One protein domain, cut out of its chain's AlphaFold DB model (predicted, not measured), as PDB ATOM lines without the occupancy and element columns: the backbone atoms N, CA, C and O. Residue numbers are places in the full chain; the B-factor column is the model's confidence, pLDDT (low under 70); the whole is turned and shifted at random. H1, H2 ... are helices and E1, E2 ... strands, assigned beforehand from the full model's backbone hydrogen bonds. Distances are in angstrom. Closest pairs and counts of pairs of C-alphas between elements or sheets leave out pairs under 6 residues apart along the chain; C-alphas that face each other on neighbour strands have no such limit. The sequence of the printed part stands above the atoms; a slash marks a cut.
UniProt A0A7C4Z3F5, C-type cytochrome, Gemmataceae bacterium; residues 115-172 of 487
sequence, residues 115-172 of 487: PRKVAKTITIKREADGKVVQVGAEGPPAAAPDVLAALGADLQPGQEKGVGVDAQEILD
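This is residues 115 to 172 of the 487 residues of the protein "C-type cytochrome" of Gemmataceae bacterium (UniProt A0A7C4Z3F5). A long, twisted two-stranded ribbon, E1 and E3 side by side in opposite directions, makes most of the length of a rod. Near the end of E1 and the beginning of E3, the short strand E2 is added beside E1, and the small helix H1 covers one face of the sheet there, crossing E2. The printed part has 58 residues, with one named helix and three named strands in the chain order E1, E2, H1, E3; the sheet runs E2, E1, E3, all antiparallel, and the class is mixed, helices and strands. The whole is only just compact, close to loose, with a radius of gyration of the C-alphas of 12.1 A and spans of 40 by 18 by 15 A.

E1, residues 115 to 126, is the inner strand of the sheet and bends by 56 degrees at residue 118. E2, residues 132 to 135, is an edge strand and forms a hairpin with E1, their directions at 116 degrees; N 133 and O 125 are within hydrogen-bond range at 2.9 A, and N 135 and O 123 at 2.8 A. H1, residues 145 to 151, is on the sheet at a height over the sheet of 8.0 A. It lies over E2 and runs across the strands, at 86 degrees to E2 on the local plane; 4 of its 7 C-alphas fall on E2 and 2 on E1, only just too few for it to lie over E1 as well. The closest C-alphas of E2 and H1 are those of Val 132 and Ala 149, 5.2 A apart. Every O i to N i+4 pair in H1 is within hydrogen-bond range. E3, residues 160 to 170, is the other edge strand, antiparallel to E1 at 157 degrees, and bends by 52 degrees at residue 164. N 116 and O 169 are 2.8 A apart and N 124 and O 161 are 2.9 A apart, both within hydrogen-bond range. E2, H1 and E3 form a split strand-helix-strand unit, two strands running the same way with E1 between them in the sheet; its crossover is left-handed.

E1 begins at C-alpha 115, (160.380, 151.043, 178.301), and measures 31.7 A from first to last C-alpha. E2 measures 9.5 A and H1 9.9 A; H1 begins at C-alpha 145, (184.156, 158.679, 178.470). E3 measures 29.0 A and ends at C-alpha 170, (160.514, 151.664, 182.914).

The two C-alphas farthest apart, those of Asp 129 and Asp 172, are 40.6 A apart. The printed part has no cut. The link from E1 to E2 is tight, and those from E2 to H1 and from H1 to E3 are short. The sheet is strongly twisted, but only just, with C-alphas up to 4.5 A off its best plane. The mean pLDDT of the printed part is 75.7; 19 residues are under 70, namely 117 to 118, 136 to 147 and 164 to 168.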
ATOM      1  N   PRO A 115     159.303 150.073 178.363       77.00
ATOM      2  CA  PRO A 115     160.380 151.043 178.301       77.00
ATOM      3  C   PRO A 115     159.840 152.356 177.707       77.00
ATOM      4  O   PRO A 115     159.275 152.376 176.611       77.00
ATOM      5  N   ARG A 116     160.051 153.472 178.410       72.56
ATOM      6  CA  ARG A 116     159.713 154.833 177.976       72.56
ATOM      7  C   ARG A 116     160.967 155.706 177.879       72.56
ATOM      8  O   ARG A 116     161.796 155.719 178.784       72.56
ATOM      9  N   LYS A 117     161.079 156.462 176.781       69.19
ATOM     10  CA  LYS A 117     162.059 157.549 176.660       69.19
ATOM     11  C   LYS A 117     161.608 158.738 177.499       69.19
ATOM     12  O   LYS A 117     160.471 159.196 177.351       69.19
ATOM     13  N   VAL A 118     162.500 159.247 178.332       69.31
ATOM     14  CA  VAL A 118     162.303 160.476 179.099       69.31
ATOM     15  C   VAL A 118     163.462 161.423 178.820       69.31
ATOM     16  O   VAL A 118     164.627 161.029 178.839       69.31
ATOM     17  N   ALA A 119     163.137 162.682 178.534       70.06
ATOM     18  CA  ALA A 119     164.148 163.717 178.411       70.06
ATOM     19  C   ALA A 119     164.691 164.017 179.810       70.06
ATOM     20  O   ALA A 119     163.933 164.398 180.705       70.06
ATOM     21  N   LYS A 120     165.993 163.828 180.000       73.06
ATOM     22  CA  LYS A 120     166.705 164.235 181.211       73.06
ATOM     23  C   LYS A 120     167.798 165.220 180.845       73.06
ATOM     24  O   LYS A 120     168.246 165.264 179.706       73.06
ATOM     25  N   THR A 121     168.247 165.989 181.821       76.69
ATOM     26  CA  THR A 121     169.418 166.851 181.672       76.69
ATOM     27  C   THR A 121     170.502 166.307 182.582       76.69
ATOM     28  O   THR A 121     170.258 166.148 183.775       76.69
ATOM     29  N   ILE A 122     171.674 166.010 182.027       76.31
ATOM     30  CA  ILE A 122     172.885 165.759 182.817       76.31
ATOM     31  C   ILE A 122     173.753 167.008 182.809       76.31
ATOM     32  O   ILE A 122     173.791 167.738 181.817       76.31
ATOM     33  N   THR A 123     174.484 167.242 183.889       85.88
ATOM     34  CA  THR A 123     175.505 168.290 183.932       85.88
ATOM     35  C   THR A 123     176.855 167.664 183.632       85.88
ATOM     36  O   THR A 123     177.244 166.689 184.275       85.88
ATOM     37  N   ILE A 124     177.581 168.211 182.660       87.00
ATOM     38  CA  ILE A 124     178.959 167.813 182.361       87.00
ATOM     39  C   ILE A 124     179.924 168.958 182.657       87.00
ATOM     40  O   ILE A 124     179.562 170.127 182.526       87.00
ATOM     41  N   LYS A 125     181.158 168.616 183.026       90.50
ATOM     42  CA  LYS A 125     182.237 169.552 183.342       90.50
ATOM     43  C   LYS A 125     183.515 169.147 182.643       90.50
ATOM     44  O   LYS A 125     183.867 167.969 182.671       90.50
ATOM     45  N   ARG A 126     184.242 170.115 182.081       91.94
ATOM     46  CA  ARG A 126     185.637 169.891 181.688       91.94
ATOM     47  C   ARG A 126     186.543 170.159 182.888       91.94
ATOM     48  O   ARG A 126     186.601 171.279 183.380       91.94
ATOM     49  N   GLU A 127     187.227 169.139 183.377       89.81
ATOM     50  CA  GLU A 127     188.213 169.247 184.448       89.81
ATOM     51  C   GLU A 127     189.494 169.949 183.970       89.81
ATOM     52  O   GLU A 127     189.712 170.172 182.776       89.81
ATOM     53  N   ALA A 128     190.341 170.349 184.922       86.38
ATOM     54  CA  ALA A 128     191.570 171.095 184.645       86.38
ATOM     55  C   ALA A 128     192.605 170.285 183.839       86.38
ATOM     56  O   ALA A 128     193.406 170.867 183.113       86.38
ATOM     57  N   ASP A 129     192.562 168.955 183.934       86.12
ATOM     58  CA  ASP A 129     193.368 168.024 183.136       86.12
ATOM     59  C   ASP A 129     192.813 167.821 181.707       86.12
ATOM     60  O   ASP A 129     193.366 167.057 180.916       86.12
ATOM     61  N   GLY A 130     191.719 168.511 181.369       80.94
ATOM     62  CA  GLY A 130     191.058 168.453 180.074       80.94
ATOM     63  C   GLY A 130     190.038 167.323 179.935       80.94
ATOM     64  O   GLY A 130     189.389 167.254 178.889       80.94
ATOM     65  N   LYS A 131     189.838 166.466 180.940       87.56
ATOM     66  CA  LYS A 131     188.822 165.403 180.893       87.56
ATOM     67  C   LYS A 131     187.420 165.984 181.016       87.56
ATOM     68  O   LYS A 131     187.215 166.953 181.733       87.56
ATOM     69  N   VAL A 132     186.436 165.391 180.340       84.50
ATOM     70  CA  VAL A 132     185.027 165.762 180.533       84.50
ATOM     71  C   VAL A 132     184.342 164.692 181.373       84.50
ATOM     72  O   VAL A 132     184.388 163.514 181.025       84.50
ATOM     73  N   VAL A 133     183.717 165.104 182.474       86.88
ATOM     74  CA  VAL A 133     183.037 164.224 183.435       86.88
ATOM     75  C   VAL A 133     181.585 164.653 183.624       86.88
ATOM     76  O   VAL A 133     181.261 165.832 183.487       86.88
ATOM     77  N   GLN A 134     180.706 163.709 183.954       84.62
ATOM     78  CA  GLN A 134     179.372 164.029 184.463       84.62
ATOM     79  C   GLN A 134     179.479 164.431 185.939       84.62
ATOM     80  O   GLN A 134     180.148 163.752 186.717       84.62
ATOM     81  N   VAL A 135     178.823 165.525 186.321       82.69
ATOM     82  CA  VAL A 135     178.816 166.055 187.689       82.69
ATOM     83  C   VAL A 135     177.439 165.830 188.310       82.69
ATOM     84  O   VAL A 135     176.427 166.235 187.743       82.69
ATOM     85  N   GLY A 136     177.414 165.205 189.490       69.88
ATOM     86  CA  GLY A 136     176.191 164.890 190.235       69.88
ATOM     87  C   GLY A 136     175.654 163.473 189.992       69.88
ATOM     88  O   GLY A 136     175.915 162.854 188.963       69.88
ATOM     89  N   ALA A 137     174.908 162.952 190.973       59.25
ATOM     90  CA  ALA A 137     174.259 161.635 190.914       59.25
ATOM     91  C   ALA A 137     172.874 161.668 190.235       59.25
ATOM     92  O   ALA A 137     172.253 160.626 190.030       59.25
ATOM     93  N   GLU A 138     172.376 162.859 189.895       52.59
ATOM     94  CA  GLU A 138     171.081 163.050 189.249       52.59
ATOM     95  C   GLU A 138     171.224 162.884 187.729       52.59
ATOM     96  O   GLU A 138     171.765 163.743 187.038       52.59
ATOM     97  N   GLY A 139     170.770 161.747 187.197       50.34
ATOM     98  CA  GLY A 139     170.758 161.487 185.756       50.34
ATOM     99  C   GLY A 139     170.887 160.004 185.395       50.34
ATOM    100  O   GLY A 139     171.118 159.174 186.273       50.34
ATOM    101  N   PRO A 140     170.713 159.632 184.112       54.59
ATOM    102  CA  PRO A 140     171.102 158.304 183.632       54.59
ATOM    103  C   PRO A 140     172.598 158.040 183.923       54.59
ATOM    104  O   PRO A 140     173.357 159.003 184.080       54.59
ATOM    105  N   PRO A 141     173.028 156.763 184.023       58.31
ATOM    106  CA  PRO A 141     174.416 156.412 184.325       58.31
ATOM    107  C   PRO A 141     175.390 157.122 183.381       58.31
ATOM    108  O   PRO A 141     175.052 157.369 182.221       58.31
ATOM    109  N   ALA A 142     176.586 157.430 183.898       56.88
ATOM    110  CA  ALA A 142     177.603 158.197 183.188       56.88
ATOM    111  C   ALA A 142     177.772 157.696 181.751       56.88
ATOM    112  O   ALA A 142     178.058 156.516 181.522       56.88
ATOM    113  N   ALA A 143     177.573 158.599 180.785       60.16
ATOM    114  CA  ALA A 143     177.857 158.301 179.391       60.16
ATOM    115  C   ALA A 143     179.321 157.843 179.261       60.16
ATOM    116  O   ALA A 143     180.177 158.251 180.052       60.16
ATOM    117  N   ALA A 144     179.613 156.970 178.293       62.84
ATOM    118  CA  ALA A 144     180.974 156.472 178.118       62.84
ATOM    119  C   ALA A 144     181.969 157.653 177.948       62.84
ATOM    120  O   ALA A 144     181.575 158.714 177.455       62.84
ATOM    121  N   PRO A 145     183.234 157.537 178.402       68.62
ATOM    122  CA  PRO A 145     184.156 158.679 178.470       68.62
ATOM    123  C   PRO A 145     184.370 159.415 177.139       68.62
ATOM    124  O   PRO A 145     184.558 160.629 177.118       68.62
ATOM    125  N   ASP A 146     184.313 158.687 176.027       62.31
ATOM    126  CA  ASP A 146     184.336 159.202 174.657       62.31
ATOM    127  C   ASP A 146     183.104 160.063 174.333       62.31
ATOM    128  O   ASP A 146     183.228 161.118 173.710       62.31
ATOM    129  N   VAL A 147     181.929 159.668 174.822       64.69
ATOM    130  CA  VAL A 147     180.679 160.432 174.695       64.69
ATOM    131  C   VAL A 147     180.760 161.733 175.481       64.69
ATOM    132  O   VAL A 147     180.435 162.793 174.952       64.69
ATOM    133  N   LEU A 148     181.234 161.678 176.729       73.94
ATOM    134  CA  LEU A 148     181.417 162.879 177.546       73.94
ATOM    135  C   LEU A 148     182.426 163.834 176.894       73.94
ATOM    136  O   LEU A 148     182.162 165.032 176.797       73.94
ATOM    137  N   ALA A 149     183.538 163.308 176.372       75.94
ATOM    138  CA  ALA A 149     184.536 164.100 175.661       75.94
ATOM    139  C   ALA A 149     183.963 164.799 174.415       75.94
ATOM    140  O   ALA A 149     184.254 165.976 174.197       75.94
ATOM    141  N   ALA A 150     183.129 164.109 173.631       72.12
ATOM    142  CA  ALA A 150     182.466 164.685 172.463       72.12
ATOM    143  C   ALA A 150     181.433 165.761 172.843       72.12
ATOM    144  O   ALA A 150     181.417 166.839 172.250       72.12
ATOM    145  N   LEU A 151     180.597 165.500 173.853       73.62
ATOM    146  CA  LEU A 151     179.555 166.431 174.311       73.62
ATOM    147  C   LEU A 151     180.123 167.706 174.947       73.62
ATOM    148  O   LEU A 151     179.486 168.758 174.885       73.62
ATOM    149  N   GLY A 152     181.301 167.604 175.565       78.56
ATOM    150  CA  GLY A 152     182.024 168.723 176.160       78.56
ATOM    151  C   GLY A 152     183.153 169.267 175.292       78.56
ATOM    152  O   GLY A 152     184.006 169.982 175.818       78.56
ATOM    153  N   ALA A 153     183.220 168.930 173.999       81.50
ATOM    154  CA  ALA A 153     184.294 169.373 173.105       81.50
ATOM    155  C   ALA A 153     184.429 170.908 173.044       81.50
ATOM    156  O   ALA A 153     185.533 171.418 172.878       81.50
ATOM    157  N   ASP A 154     183.325 171.629 173.245       82.06
ATOM    158  CA  ASP A 154     183.236 173.092 173.264       82.06
ATOM    159  C   ASP A 154     183.469 173.731 174.648       82.06
ATOM    160  O   ASP A 154     183.590 174.952 174.745       82.06
ATOM    161  N   LEU A 155     183.545 172.936 175.722       86.31
ATOM    162  CA  LEU A 155     183.752 173.437 177.085       86.31
ATOM    163  C   LEU A 155     185.193 173.889 177.319       86.31
ATOM    164  O   LEU A 155     186.132 173.168 176.983       86.31
ATOM    165  N   GLN A 156     185.363 175.022 177.999       89.00
ATOM    166  CA  GLN A 156     186.651 175.422 178.572       89.00
ATOM    167  C   GLN A 156     186.919 174.694 179.904       89.00
ATOM    168  O   GLN A 156     185.967 174.297 180.582       89.00
ATOM    169  N   PRO A 157     188.187 174.511 180.323       90.38
ATOM    170  CA  PRO A 157     188.505 173.932 181.629       90.38
ATOM    171  C   PRO A 157     187.813 174.678 182.782       90.38
ATOM    172  O   PRO A 157     187.837 175.905 182.852       90.38
ATOM    173  N   GLY A 158     187.185 173.932 183.688       85.19
ATOM    174  CA  GLY A 158     186.387 174.433 184.806       85.19
ATOM    175  C   GLY A 158     184.926 174.758 184.470       85.19
ATOM    176  O   GLY A 158     184.137 174.939 185.396       85.19
ATOM    177  N   GLN A 159     184.550 174.802 183.187       89.19
ATOM    178  CA  GLN A 159     183.199 175.149 182.744       89.19
ATOM    179  C   GLN A 159     182.248 173.946 182.817       89.19
ATOM    180  O   GLN A 159     182.623 172.815 182.497       89.19
ATOM    181  N   GLU A 160     181.000 174.224 183.194       90.75
ATOM    182  CA  GLU A 160     179.908 173.253 183.268       90.75
ATOM    183  C   GLU A 160     178.826 173.566 182.224       90.75
ATOM    184  O   GLU A 160     178.605 174.726 181.864       90.75
ATOM    185  N   LYS A 161     178.152 172.530 181.721       85.69
ATOM    186  CA  LYS A 161     177.053 172.647 180.753       85.69
ATOM    187  C   LYS A 161     176.008 171.574 181.010       85.69
ATOM    188  O   LYS A 161     176.337 170.397 181.148       85.69
ATOM    189  N   GLY A 162     174.746 171.992 181.036       81.38
ATOM    190  CA  GLY A 162     173.610 171.081 180.996       81.38
ATOM    191  C   GLY A 162     173.445 170.514 179.589       81.38
ATOM    192  O   GLY A 162     173.391 171.266 178.615       81.38
ATOM    193  N   VAL A 163     173.367 169.194 179.480       72.69
ATOM    194  CA  VAL A 163     173.170 168.476 178.225       72.69
ATOM    195  C   VAL A 163     171.907 167.643 178.342       72.69
ATOM    196  O   VAL A 163     171.788 166.793 179.224       72.69
ATOM    197  N   GLY A 164     170.960 167.902 177.442       69.06
ATOM    198  CA  GLY A 164     169.786 167.057 177.284       69.06
ATOM    199  C   GLY A 164     170.207 165.680 176.782       69.06
ATOM    200  O   GLY A 164     170.889 165.569 175.764       69.06
ATOM    201  N   VAL A 165     169.806 164.640 177.497       67.06
ATOM    202  CA  VAL A 165     170.025 163.244 177.137       67.06
ATOM    203  C   VAL A 165     168.699 162.501 177.162       67.06
ATOM    204  O   VAL A 165     167.872 162.682 178.060       67.06
ATOM    205  N   ASP A 166     168.509 161.630 176.178       65.50
ATOM    206  CA  ASP A 166     167.411 160.674 176.198       65.50
ATOM    207  C   ASP A 166     167.760 159.571 177.202       65.50
ATOM    208  O   ASP A 166     168.623 158.728 176.947       65.50
ATOM    209  N   ALA A 167     167.101 159.579 178.359       65.19
ATOM    210  CA  ALA A 167     167.194 158.496 179.322       65.19
ATOM    211  C   ALA A 167     166.063 157.491 179.098       65.19
ATOM    212  O   ALA A 167     164.970 157.832 178.638       65.19
ATOM    213  N   GLN A 168     166.328 156.236 179.451       69.50
ATOM    214  CA  GLN A 168     165.317 155.193 179.434       69.50
ATOM    215  C   GLN A 168     164.814 154.943 180.851       69.50
ATOM    216  O   GLN A 168     165.600 154.643 181.748       69.50
ATOM    217  N   GLU A 169     163.503 155.022 181.027       75.25
ATOM    218  CA  GLU A 169     162.820 154.594 182.241       75.25
ATOM    219  C   GLU A 169     161.873 153.443 181.930       75.25
ATOM    220  O   GLU A 169     161.464 153.224 180.786       75.25
ATOM    221  N   ILE A 170     161.549 152.682 182.965       80.44
ATOM    222  CA  ILE A 170     160.514 151.664 182.914       80.44
ATOM    223  C   ILE A 170     159.250 152.280 183.496       80.44
ATOM    224  O   ILE A 170     159.299 152.892 184.559       80.44
ATOM    225  N   LEU A 171     158.131 152.139 182.785       81.50
ATOM    226  CA  LEU A 171     156.830 152.549 183.293       81.50
ATOM    227  C   LEU A 171     156.527 151.760 184.575       81.50
ATOM    228  O   LEU A 171     156.345 150.542 184.518       81.50
ATOM    229  N   ASP A 172     156.523 152.461 185.708       80.62
ATOM    230  CA  ASP A 172     156.297 151.873 187.025       80.62
ATOM    231  C   ASP A 172     154.799 151.644 187.245       80.62
ATOM    232  O   ASP A 172     154.005 152.585 187.276       80.62
TER     233      ASP A 172